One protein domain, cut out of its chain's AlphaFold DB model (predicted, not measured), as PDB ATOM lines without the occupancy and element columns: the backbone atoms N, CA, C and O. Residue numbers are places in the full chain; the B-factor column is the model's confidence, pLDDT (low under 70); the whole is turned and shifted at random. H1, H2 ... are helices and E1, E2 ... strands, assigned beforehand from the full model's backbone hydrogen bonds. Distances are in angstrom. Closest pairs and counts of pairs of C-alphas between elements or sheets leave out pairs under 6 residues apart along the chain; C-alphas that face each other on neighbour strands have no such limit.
ATOM      1  N   ARG A   3     165.575 143.821 118.874       71.44
ATOM      2  CA  ARG A   3     165.756 142.400 119.175       71.44
ATOM      3  C   ARG A   3     167.208 142.167 119.535       71.44
ATOM      4  O   ARG A   3     168.094 142.568 118.786       71.44
ATOM      5  N   PHE A   4     167.420 141.503 120.658       77.19
ATOM      6  CA  PHE A   4     168.741 141.080 121.087       77.19
ATOM      7  C   PHE A   4     169.080 139.744 120.428       77.19
ATOM      8  O   PHE A   4     168.195 138.922 120.170       77.19
ATOM      9  N   GLU A   5     170.365 139.532 120.163       81.88
ATOM     10  CA  GLU A   5     170.854 138.263 119.634       81.88
ATOM     11  C   GLU A   5     170.572 137.103 120.597       81.88
ATOM     12  O   GLU A   5     170.370 137.279 121.804       81.88
ATOM     13  N   LEU A   6     170.559 135.888 120.044       89.00
ATOM     14  CA  LEU A   6     170.444 134.669 120.830       89.00
ATOM     15  C   LEU A   6     171.610 134.589 121.826       89.00
ATOM     16  O   LEU A   6     172.774 134.659 121.435       89.00
ATOM     17  N   PHE A   7     171.312 134.372 123.104       91.00
ATOM     18  CA  PHE A   7     172.329 134.243 124.143       91.00
ATOM     19  C   PHE A   7     172.112 132.997 124.997       91.00
ATOM     20  O   PHE A   7     171.006 132.461 125.113       91.00
ATOM     21  N   VAL A   8     173.194 132.543 125.634       93.12
ATOM     22  CA  VAL A   8     173.142 131.467 126.628       93.12
ATOM     23  C   VAL A   8     172.507 132.001 127.909       93.12
ATOM     24  O   VAL A   8     173.066 132.879 128.579       93.12
ATOM     25  N   LEU A   9     171.345 131.445 128.243       94.31
ATOM     26  CA  LEU A   9     170.567 131.770 129.434       94.31
ATOM     27  C   LEU A   9     171.069 131.000 130.665       94.31
ATOM     28  O   LEU A   9     171.105 131.544 131.767       94.31
ATOM     29  N   GLY A  10     171.487 129.747 130.477       94.25
ATOM     30  CA  GLY A  10     171.984 128.891 131.553       94.25
ATOM     31  C   GLY A  10     171.928 127.408 131.200       94.25
ATOM     32  O   GLY A  10     172.010 127.036 130.031       94.25
ATOM     33  N   GLN A  11     171.794 126.559 132.220       95.00
ATOM     34  CA  GLN A  11     171.672 125.106 132.066       95.00
ATOM     35  C   GLN A  11     170.221 124.643 132.206       95.00
ATOM     36  O   GLN A  11     169.439 125.224 132.960       95.00
ATOM     37  N   CYS A  12     169.879 123.579 131.484       94.12
ATOM     38  CA  CYS A  12     168.586 122.919 131.544       94.12
ATOM     39  C   CYS A  12     168.490 122.067 132.822       94.12
ATOM     40  O   CYS A  12     169.322 121.175 132.995       94.12
ATOM     41  N   PRO A  13     167.452 122.239 133.661       93.12
ATOM     42  CA  PRO A  13     167.306 121.489 134.914       93.12
ATOM     43  C   PRO A  13     166.998 119.994 134.723       93.12
ATOM     44  O   PRO A  13     166.991 119.233 135.690       93.12
ATOM     45  N   PHE A  14     166.703 119.558 133.494       92.25
ATOM     46  CA  PHE A  14     166.338 118.171 133.191       92.25
ATOM     47  C   PHE A  14     167.492 117.357 132.603       92.25
ATOM     48  O   PHE A  14     167.601 116.167 132.881       92.25
ATOM     49  N   CYS A  15     168.327 117.978 131.767       93.56
ATOM     50  CA  CYS A  15     169.354 117.274 130.995       93.56
ATOM     51  C   CYS A  15     170.750 117.908 131.092       93.56
ATOM     52  O   CYS A  15     171.648 117.478 130.377       93.56
ATOM     53  N   ASN A  16     170.921 118.973 131.887       92.62
ATOM     54  CA  ASN A  16     172.150 119.775 132.011       92.62
ATOM     55  C   ASN A  16     172.693 120.387 130.702       92.62
ATOM     56  O   ASN A  16     173.785 120.951 130.688       92.62
ATOM     57  N   GLY A  17     171.932 120.316 129.608       92.56
ATOM     58  CA  GLY A  17     172.279 120.943 128.334       92.56
ATOM     59  C   GLY A  17     172.191 122.468 128.402       92.56
ATOM     60  O   GLY A  17     171.521 123.019 129.277       92.56
ATOM     61  N   GLY A  18     172.852 123.152 127.468       93.00
ATOM     62  CA  GLY A  18     172.759 124.606 127.347       93.00
ATOM     63  C   GLY A  18     171.352 125.056 126.951       93.00
ATOM     64  O   GLY A  18     170.720 124.450 126.087       93.00
ATOM     65  N   VAL A  19     170.878 126.123 127.590       94.06
ATOM     66  CA  VAL A  19     169.609 126.790 127.285       94.06
ATOM     67  C   VAL A  19     169.899 128.123 126.630       94.06
ATOM     68  O   VAL A  19     170.678 128.925 127.150       94.06
ATOM     69  N   THR A  20     169.243 128.364 125.504       92.62
ATOM     70  CA  THR A  20     169.343 129.620 124.761       92.62
ATOM     71  C   THR A  20     168.013 130.351 124.765       92.62
ATOM     72  O   THR A  20     166.956 129.718 124.746       92.62
ATOM     73  N   ALA A  21     168.070 131.676 124.751       92.12
ATOM     74  CA  ALA A  21     166.905 132.538 124.609       92.12
ATOM     75  C   ALA A  21     167.270 133.783 123.792       92.12
ATOM     76  O   ALA A  21     168.449 134.076 123.588       92.12
ATOM     77  N   ALA A  22     166.256 134.515 123.347       91.38
ATOM     78  CA  ALA A  22     166.412 135.863 122.812       91.38
ATOM     79  C   ALA A  22     165.423 136.781 123.524       91.38
ATOM     80  O   ALA A  22     164.323 136.351 123.882       91.38
ATOM     81  N   VAL A  23     165.804 138.035 123.729       91.38
ATOM     82  CA  VAL A  23     164.962 139.038 124.387       91.38
ATOM     83  C   VAL A  23     164.663 140.179 123.430       91.38
ATOM     84  O   VAL A  23     165.420 140.458 122.503       91.38
ATOM     85  N   ARG A  24     163.530 140.832 123.640       90.50
ATOM     86  CA  ARG A  24     163.108 142.022 122.905       90.50
ATOM     87  C   ARG A  24     162.855 143.152 123.877       90.50
ATOM     88  O   ARG A  24     162.337 142.932 124.972       90.50
ATOM     89  N   ARG A  25     163.164 144.360 123.425       89.69
ATOM     90  CA  ARG A  25     162.793 145.605 124.089       89.69
ATOM     91  C   ARG A  25     161.561 146.202 123.428       89.69
ATOM     92  O   ARG A  25     161.460 146.252 122.196       89.69
ATOM     93  N   PHE A  26     160.655 146.708 124.248       87.12
ATOM     94  CA  PHE A  26     159.530 147.513 123.803       87.12
ATOM     95  C   PHE A  26     159.318 148.693 124.746       87.12
ATOM     96  O   PHE A  26     159.486 148.590 125.962       87.12
ATOM     97  N   ASP A  27     158.957 149.822 124.146       84.94
ATOM     98  CA  ASP A  27     158.574 151.023 124.870       84.94
ATOM     99  C   ASP A  27     157.077 150.944 125.154       84.94
ATOM    100  O   ASP A  27     156.254 150.927 124.237       84.94
ATOM    101  N   GLU A  28     156.726 150.890 126.430       80.50
ATOM    102  CA  GLU A  28     155.346 150.846 126.884       80.50
ATOM    103  C   GLU A  28     154.965 152.239 127.382       80.50
ATOM    104  O   GLU A  28     155.475 152.741 128.386       80.50
ATOM    105  N   ARG A  29     154.112 152.917 126.611       77.94
ATOM    106  CA  ARG A  29     153.633 154.263 126.928       77.94
ATOM    107  C   ARG A  29     152.201 154.181 127.421       77.94
ATOM    108  O   ARG A  29     151.300 153.830 126.663       77.94
ATOM    109  N   THR A  30     152.006 154.591 128.663       73.00
ATOM    110  CA  THR A  30     150.689 154.820 129.256       73.00
ATOM    111  C   THR A  30     150.540 156.325 129.484       73.00
ATOM    112  O   THR A  30     151.535 157.041 129.584       73.00
ATOM    113  N   ILE A  31     149.317 156.860 129.516       67.94
ATOM    114  CA  ILE A  31     149.103 158.307 129.704       67.94
ATOM    115  C   ILE A  31     149.832 158.769 130.980       67.94
ATOM    116  O   ILE A  31     149.512 158.321 132.075       67.94
ATOM    117  N   GLY A  32     150.828 159.647 130.819       69.50
ATOM    118  CA  GLY A  32     151.626 160.208 131.913       69.50
ATOM    119  C   GLY A  32     152.816 159.364 132.397       69.50
ATOM    120  O   GLY A  32     153.567 159.854 133.234       69.50
ATOM    121  N   MET A  33     153.034 158.146 131.881       77.31
ATOM    122  CA  MET A  33     154.156 157.281 132.278       77.31
ATOM    123  C   MET A  33     154.786 156.573 131.077       77.31
ATOM    124  O   MET A  33     154.096 156.018 130.221       77.31
ATOM    125  N   TRP A  34     156.116 156.562 131.026       82.69
ATOM    126  CA  TRP A  34     156.877 155.838 130.013       82.69
ATOM    127  C   TRP A  34     157.708 154.748 130.685       82.69
ATOM    128  O   TRP A  34     158.548 155.042 131.532       82.69
ATOM    129  N   TYR A  35     157.469 153.500 130.291       86.25
ATOM    130  CA  TYR A  35     158.223 152.340 130.737       86.25
ATOM    131  C   TYR A  35     159.015 151.740 129.584       86.25
ATOM    132  O   TYR A  35     158.569 151.719 128.433       86.25
ATOM    133  N   ILE A  36     160.176 151.193 129.920       87.94
ATOM    134  CA  ILE A  36     160.909 150.286 129.044       87.94
ATOM    135  C   ILE A  36     160.728 148.889 129.608       87.94
ATOM    136  O   ILE A  36     161.009 148.639 130.784       87.94
ATOM    137  N   ALA A  37     160.266 147.977 128.763       89.69
ATOM    138  CA  ALA A  37     160.079 146.598 129.148       89.69
ATOM    139  C   ALA A  37     160.883 145.653 128.256       89.69
ATOM    140  O   ALA A  37     161.056 145.865 127.052       89.69
ATOM    141  N   PHE A  38     161.388 144.603 128.897       90.62
ATOM    142  CA  PHE A  38     162.116 143.521 128.258       90.62
ATOM    143  C   PHE A  38     161.381 142.213 128.510       90.62
ATOM    144  O   PHE A  38     161.022 141.897 129.645       90.62
ATOM    145  N   ASP A  39     161.181 141.450 127.446       91.19
ATOM    146  CA  ASP A  39     160.505 140.153 127.464       91.19
ATOM    147  C   ASP A  39     161.241 139.194 126.527       91.19
ATOM    148  O   ASP A  39     162.037 139.622 125.685       91.19
ATOM    149  N   TYR A  40     160.972 137.900 126.644       88.88
ATOM    150  CA  TYR A  40     161.466 136.926 125.686       88.88
ATOM    151  C   TYR A  40     160.875 137.198 124.294       88.88
ATOM    152  O   TYR A  40     159.663 137.293 124.106       88.88
ATOM    153  N   ASP A  41     161.751 137.311 123.299       88.12
ATOM    154  CA  ASP A  41     161.390 137.256 121.879       88.12
ATOM    155  C   ASP A  41     161.328 135.801 121.409       88.12
ATOM    156  O   ASP A  41     160.376 135.384 120.753       88.12
ATOM    157  N   LEU A  42     162.322 135.011 121.832       85.81
ATOM    158  CA  LEU A  42     162.347 133.561 121.709       85.81
ATOM    159  C   LEU A  42     162.396 132.961 123.110       85.81
ATOM    160  O   LEU A  42     163.316 133.244 123.884       85.81
ATOM    161  N   ARG A  43     161.401 132.123 123.423       86.12
ATOM    162  CA  ARG A  43     161.321 131.431 124.713       86.12
ATOM    163  C   ARG A  43     162.561 130.561 124.954       86.12
ATOM    164  O   ARG A  43     163.132 130.057 123.983       86.12
ATOM    165  N   PRO A  44     162.942 130.338 126.225       87.94
ATOM    166  CA  PRO A  44     164.014 129.414 126.574       87.94
ATOM    167  C   PRO A  44     163.829 128.056 125.890       87.94
ATOM    168  O   PRO A  44     162.823 127.377 126.093       87.94
ATOM    169  N   GLY A  45     164.802 127.680 125.061       87.88
ATOM    170  CA  GLY A  45     164.795 126.443 124.284       87.88
ATOM    171  C   GLY A  45     165.901 125.493 124.729       87.88
ATOM    172  O   GLY A  45     167.025 125.917 125.003       87.88
ATOM    173  N   CYS A  46     165.575 124.200 124.823       90.12
ATOM    174  CA  CYS A  46     166.538 123.134 125.086       90.12
ATOM    175  C   CYS A  46     166.667 122.267 123.826       90.12
ATOM    176  O   CYS A  46     165.648 121.728 123.383       90.12
ATOM    177  N   PRO A  47     167.881 122.045 123.283       87.06
ATOM    178  CA  PRO A  47     168.085 121.190 122.109       87.06
ATOM    179  C   PRO A  47     167.557 119.756 122.271       87.06
ATOM    180  O   PRO A  47     167.199 119.117 121.291       87.06
ATOM    181  N   ASN A  48     167.464 119.263 123.511       87.38
ATOM    182  CA  ASN A  48     166.966 117.921 123.825       87.38
ATOM    183  C   ASN A  48     165.435 117.855 123.990       87.38
ATOM    184  O   ASN A  48     164.919 116.845 124.465       87.38
ATOM    185  N   GLY A  49     164.700 118.929 123.677       85.19
ATOM    186  CA  GLY A  49     163.235 118.948 123.748       85.19
ATOM    187  C   GLY A  49     162.662 118.885 125.169       85.19
ATOM    188  O   GLY A  49     161.516 118.485 125.358       85.19
ATOM    189  N   CYS A  50     163.448 119.248 126.188       90.81
ATOM    190  CA  CYS A  50     162.945 119.339 127.560       90.81
ATOM    191  C   CYS A  50     161.858 120.428 127.667       90.81
ATOM    192  O   CYS A  50     161.981 121.447 126.985       90.81
ATOM    193  N   PRO A  51     160.854 120.277 128.555       88.31
ATOM    194  CA  PRO A  51     159.691 121.170 128.650       88.31
ATOM    195  C   PRO A  51     160.021 122.493 129.365       88.31
ATOM    196  O   PRO A  51     159.323 122.918 130.282       88.31
ATOM    197  N   ILE A  52     161.149 123.116 129.022       89.81
ATOM    198  CA  ILE A  52     161.636 124.324 129.689       89.81
ATOM    199  C   ILE A  52     160.947 125.602 129.203       89.81
ATOM    200  O   ILE A  52     161.004 126.621 129.882       89.81
ATOM    201  N   ASP A  53     160.237 125.529 128.080       85.25
ATOM    202  CA  ASP A  53     159.353 126.578 127.565       85.25
ATOM    203  C   ASP A  53     158.160 126.865 128.497       85.25
ATOM    204  O   ASP A  53     157.453 127.860 128.313       85.25
ATOM    205  N   ARG A  54     157.939 125.979 129.480       86.19
ATOM    206  CA  ARG A  54     156.911 126.064 130.523       86.19
ATOM    207  C   ARG A  54     157.401 126.694 131.826       86.19
ATOM    208  O   ARG A  54     156.611 126.790 132.760       86.19
ATOM    209  N   PHE A  55     158.671 127.088 131.938       88.62
ATOM    210  CA  PHE A  55     159.104 127.941 133.052       88.62
ATOM    211  C   PHE A  55     158.432 129.319 132.977       88.62
ATOM    212  O   PHE A  55     157.938 129.715 131.919       88.62
ATOM    213  N   ASP A  56     158.396 130.032 134.104       81.25
ATOM    214  CA  ASP A  56     157.793 131.363 134.160       81.25
ATOM    215  C   ASP A  56     158.442 132.329 133.170       81.25
ATOM    216  O   ASP A  56     159.658 132.349 132.948       81.25
ATOM    217  N   MET A  57     157.595 133.163 132.573       81.25
ATOM    218  CA  MET A  57     158.044 134.197 131.657       81.25
ATOM    219  C   MET A  57     158.548 135.383 132.471       81.25
ATOM    220  O   MET A  57     157.780 136.115 133.092       81.25
ATOM    221  N   THR A  58     159.864 135.574 132.466       83.19
ATOM    222  CA  THR A  58     160.476 136.767 133.048       83.19
ATOM    223  C   THR A  58     160.176 137.967 132.157       83.19
ATOM    224  O   THR A  58     160.631 138.020 131.018       83.19
ATOM    225  N   ARG A  59     159.465 138.952 132.706       87.94
ATOM    226  CA  ARG A  59     159.304 140.278 132.107       87.94
ATOM    227  C   ARG A  59     159.901 141.311 133.050       87.94
ATOM    228  O   ARG A  59     159.562 141.346 134.229       87.94
ATOM    229  N   LEU A  60     160.818 142.119 132.535       87.94
ATOM    230  CA  LEU A  60     161.445 143.200 133.289       87.94
ATOM    231  C   LEU A  60     160.789 144.515 132.894       87.94
ATOM    232  O   LEU A  60     160.590 144.760 131.707       87.94
ATOM    233  N   PHE A  61     160.491 145.355 133.882       88.25
ATOM    234  CA  PHE A  61     159.956 146.695 133.686       88.25
ATOM    235  C   PHE A  61     160.864 147.698 134.370       88.25
ATOM    236  O   PHE A  61     161.266 147.506 135.517       88.25
ATOM    237  N   PHE A  62     161.143 148.780 133.666       86.19
ATOM    238  CA  PHE A  62     161.930 149.880 134.174       86.19
ATOM    239  C   PHE A  62     161.243 151.195 133.853       86.19
ATOM    240  O   PHE A  62     160.560 151.324 132.833       86.19
ATOM    241  N   ASP A  63     161.469 152.180 134.714       84.44
ATOM    242  CA  ASP A  63     161.145 153.559 134.399       84.44
ATOM    243  C   ASP A  63     161.975 154.003 133.184       84.44
ATOM    244  O   ASP A  63     163.205 153.861 133.170       84.44
ATOM    245  N   GLY A  64     161.300 154.514 132.152       80.75
ATOM    246  CA  GLY A  64     161.929 154.877 130.888       80.75
ATOM    247  C   GLY A  64     162.997 155.964 131.024       80.75
ATOM    248  O   GLY A  64     163.963 155.961 130.266       80.75
ATOM    249  N   TRP A  65     162.902 156.839 132.028       81.12
ATOM    250  CA  TRP A  65     163.890 157.890 132.287       81.12
ATOM    251  C   TRP A  65     165.230 157.354 132.802       81.12
ATOM    252  O   TRP A  65     166.229 158.069 132.765       81.12
ATOM    253  N   THR A  66     165.259 156.116 133.301       82.31
ATOM    254  CA  THR A  66     166.412 155.553 134.028       82.31
ATOM    255  C   THR A  66     167.248 154.565 133.221       82.31
ATOM    256  O   THR A  66     168.394 154.294 133.582       82.31
ATOM    257  N   VAL A  67     166.705 154.016 132.132       83.31
ATOM    258  CA  VAL A  67     167.387 152.983 131.343       83.31
ATOM    259  C   VAL A  67     168.173 153.621 130.213       83.31
ATOM    260  O   VAL A  67     167.614 154.263 129.323       83.31
ATOM    261  N   ALA A  68     169.486 153.403 130.236       82.81
ATOM    262  CA  ALA A  68     170.369 153.790 129.149       82.81
ATOM    263  C   ALA A  68     169.989 153.058 127.852       82.81
ATOM    264  O   ALA A  68     169.529 151.915 127.869       82.81
ATOM    265  N   SER A  69     170.186 153.714 126.708       79.88
ATOM    266  CA  SER A  69     169.833 153.143 125.404       79.88
ATOM    267  C   SER A  69     170.594 151.859 125.075       79.88
ATOM    268  O   SER A  69     170.089 151.061 124.297       79.88
ATOM    269  N   ASP A  70     171.776 151.674 125.660       84.94
ATOM    270  CA  ASP A  70     172.689 150.541 125.490       84.94
ATOM    271  C   ASP A  70     172.592 149.506 126.626       84.94
ATOM    272  O   ASP A  70     173.462 148.646 126.771       84.94
ATOM    273  N   TYR A  71     171.547 149.577 127.452       88.25
ATOM    274  CA  TYR A  71     171.358 148.645 128.555       88.25
ATOM    275  C   TYR A  71     171.256 147.189 128.071       88.25
ATOM    276  O   TYR A  71     170.367 146.839 127.292       88.25
ATOM    277  N   ASP A  72     172.120 146.324 128.606       89.69
ATOM    278  CA  ASP A  72     172.075 144.878 128.390       89.69
ATOM    279  C   ASP A  72     171.187 144.185 129.450       89.69
ATOM    280  O   ASP A  72     171.583 144.074 130.619       89.69
ATOM    281  N   PRO A  73     170.002 143.659 129.077       91.19
ATOM    282  CA  PRO A  73     169.126 142.944 130.000       91.19
ATOM    283  C   PRO A  73     169.594 141.506 130.290       91.19
ATOM    284  O   PRO A  73     169.106 140.888 131.244       91.19
ATOM    285  N   THR A  74     170.522 140.934 129.509       92.44
ATOM    286  CA  THR A  74     170.867 139.503 129.584       92.44
ATOM    287  C   THR A  74     171.306 139.034 130.977       92.44
ATOM    288  O   THR A  74     170.883 137.943 131.381       92.44
ATOM    289  N   PRO A  75     172.059 139.804 131.797       93.75
ATOM    290  CA  PRO A  75     172.424 139.366 133.142       93.75
ATOM    291  C   PRO A  75     171.216 139.224 134.074       93.75
ATOM    292  O   PRO A  75     171.206 138.344 134.936       93.75
ATOM    293  N   ALA A  76     170.191 140.066 133.918       93.00
ATOM    294  CA  ALA A  76     168.976 139.988 134.726       93.00
ATOM    295  C   ALA A  76     168.160 138.734 134.383       93.00
ATOM    296  O   ALA A  76     167.751 138.008 135.290       93.00
ATOM    297  N   PHE A  77     168.031 138.415 133.094       93.62
ATOM    298  CA  PHE A  77     167.396 137.177 132.635       93.62
ATOM    299  C   PHE A  77     168.148 135.923 133.108       93.62
ATOM    300  O   PHE A  77     167.523 134.992 133.611       93.62
ATOM    301  N   ARG A  78     169.490 135.914 133.052       94.94
ATOM    302  CA  ARG A  78     170.308 134.811 133.604       94.94
ATOM    303  C   ARG A  78     170.076 134.610 135.103       94.94
ATOM    304  O   ARG A  78     169.975 133.474 135.563       94.94
ATOM    305  N   ARG A  79     169.979 135.699 135.878       95.38
ATOM    306  CA  ARG A  79     169.691 135.630 137.322       95.38
ATOM    307  C   ARG A  79     168.297 135.077 137.603       95.38
ATOM    308  O   ARG A  79     168.168 134.231 138.485       95.38
ATOM    309  N   ALA A  80     167.286 135.526 136.858       93.19
ATOM    310  CA  ALA A  80     165.925 135.010 136.976       93.19
ATOM    311  C   ALA A  80     165.880 133.505 136.666       93.19
ATOM    312  O   ALA A  80     165.452 132.722 137.508       93.19
ATOM    313  N   TRP A  81     166.468 133.085 135.541       94.75
ATOM    314  CA  TRP A  81     166.585 131.673 135.174       94.75
ATOM    315  C   TRP A  81     167.269 130.830 136.259       94.75
ATOM    316  O   TRP A  81     166.760 129.786 136.665       94.75
ATOM    317  N   ALA A  82     168.415 131.285 136.773       94.88
ATOM    318  CA  ALA A  82     169.157 130.564 137.803       94.88
ATOM    319  C   ALA A  82     168.381 130.441 139.126       94.88
ATOM    320  O   ALA A  82     168.516 129.433 139.825       94.88
ATOM    321  N   ARG A  83     167.582 131.451 139.487       94.25
ATOM    322  CA  ARG A  83     166.691 131.400 140.653       94.25
ATOM    323  C   ARG A  83     165.610 130.341 140.453       94.25
ATOM    324  O   ARG A  83     165.443 129.491 141.324       94.25
ATOM    325  N   ASP A  84     164.942 130.355 139.310       93.56
ATOM    326  CA  ASP A  84     163.822 129.458 139.025       93.56
ATOM    327  C   ASP A  84     164.297 127.993 138.942       93.56
ATOM    328  O   ASP A  84     163.720 127.100 139.565       93.56
ATOM    329  N   VAL A  85     165.439 127.743 138.289       94.56
ATOM    330  CA  VAL A  85     166.109 126.429 138.268       94.56
ATOM    331  C   VAL A  85     166.492 125.963 139.674       94.56
ATOM    332  O   VAL A  85     166.296 124.795 140.021       94.56
ATOM    333  N   ARG A  86     167.013 126.861 140.518       94.81
ATOM    334  CA  ARG A  86     167.352 126.538 141.910       94.81
ATOM    335  C   ARG A  86     166.113 126.157 142.712       94.81
ATOM    336  O   ARG A  86     166.156 125.159 143.423       94.81
ATOM    337  N   MET A  87     165.027 126.919 142.599       93.00
ATOM    338  CA  MET A  87     163.761 126.612 143.270       93.00
ATOM    339  C   MET A  87     163.202 125.269 142.804       93.00
ATOM    340  O   MET A  87     162.803 124.454 143.632       93.00
ATOM    341  N   PHE A  88     163.262 124.991 141.499       94.12
ATOM    342  CA  PHE A  88     162.894 123.689 140.966       94.12
ATOM    343  C   PHE A  88     163.716 122.576 141.621       94.12
ATOM    344  O   PHE A  88     163.128 121.636 142.148       94.12
ATOM    345  N   HIS A  89     165.050 122.662 141.647       93.38
ATOM    346  CA  HIS A  89     165.899 121.617 142.238       93.38
ATOM    347  C   HIS A  89     165.747 121.467 143.755       93.38
ATOM    348  O   HIS A  89     165.776 120.339 144.243       93.38
TER     349      HIS A  89
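AT A GLANCE: This is residues 3 to 89 of the 146 residues of an uncharacterized protein of Bifidobacterium adolescentis (UniProt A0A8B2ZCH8). A curled antiparallel sheet of four strands wraps partly round one helix, H1, which packs chiefly on the edge strand E1. The two long inner strands, E2 and E3, make a hairpin along the longest axis, and the short E4 lies beside E3. The printed part has 87 residues, with four named strands and then one named helix, in the order E1, E2, E3, E4, H1; the sheet's order is E1 - E2 - E3 - E4, and the class is mixed, helices and strands. The whole is elongated, spanning 46 by 25 by 17 A, and only just compact, close to loose, with a radius of gyration of the C-alphas of 14.1 A.

IN THESE COORDINATES: E1 is residues 7 to 11, beginning at C-alpha 7 (172.329, 134.243, 124.143). E2, residues 18 to 30, measures 37.5 A from first to last C-alpha, and E3, residues 33 to 45, 33.6 A. E4 is residues 60 to 63. H1, residues 74 to 89, measures 22.5 A and ends at C-alpha 89 (165.899, 121.617, 142.238).

HOW THE PARTS SIT: The strands form a meander, each the antiparallel neighbour of the one before. Across E1 and E2, N 9 and O 19 are within hydrogen-bond range at 2.8 A; across E2 and E3, N 28 and O 35 are within hydrogen-bond range at 2.8 A; and across E3 and E4, N 36 and O 62 are within hydrogen-bond range at 2.9 A. The edge strands E1 and E4 are apart. The strongly twisted sheet curls round H1, which is on one face of it, making two layers. The closest C-alphas of E1 and H1, those of Leu 9 and Arg 78, are 5.2 A apart. E3 and H1 are near each other, with 5 pairs of C-alphas within 10 A. In H1 every O i to N i+4 pair is within hydrogen-bond range.

THE WHOLE: The C-alphas farthest apart, those of Cys 15 and Gly 32, are 46.5 A apart. The printed part has no cut. The link from E3 to E4, 14 residues, is long; that from E2 to E3 is tight. The model's pLDDT is under 70 at residues 31 to 32.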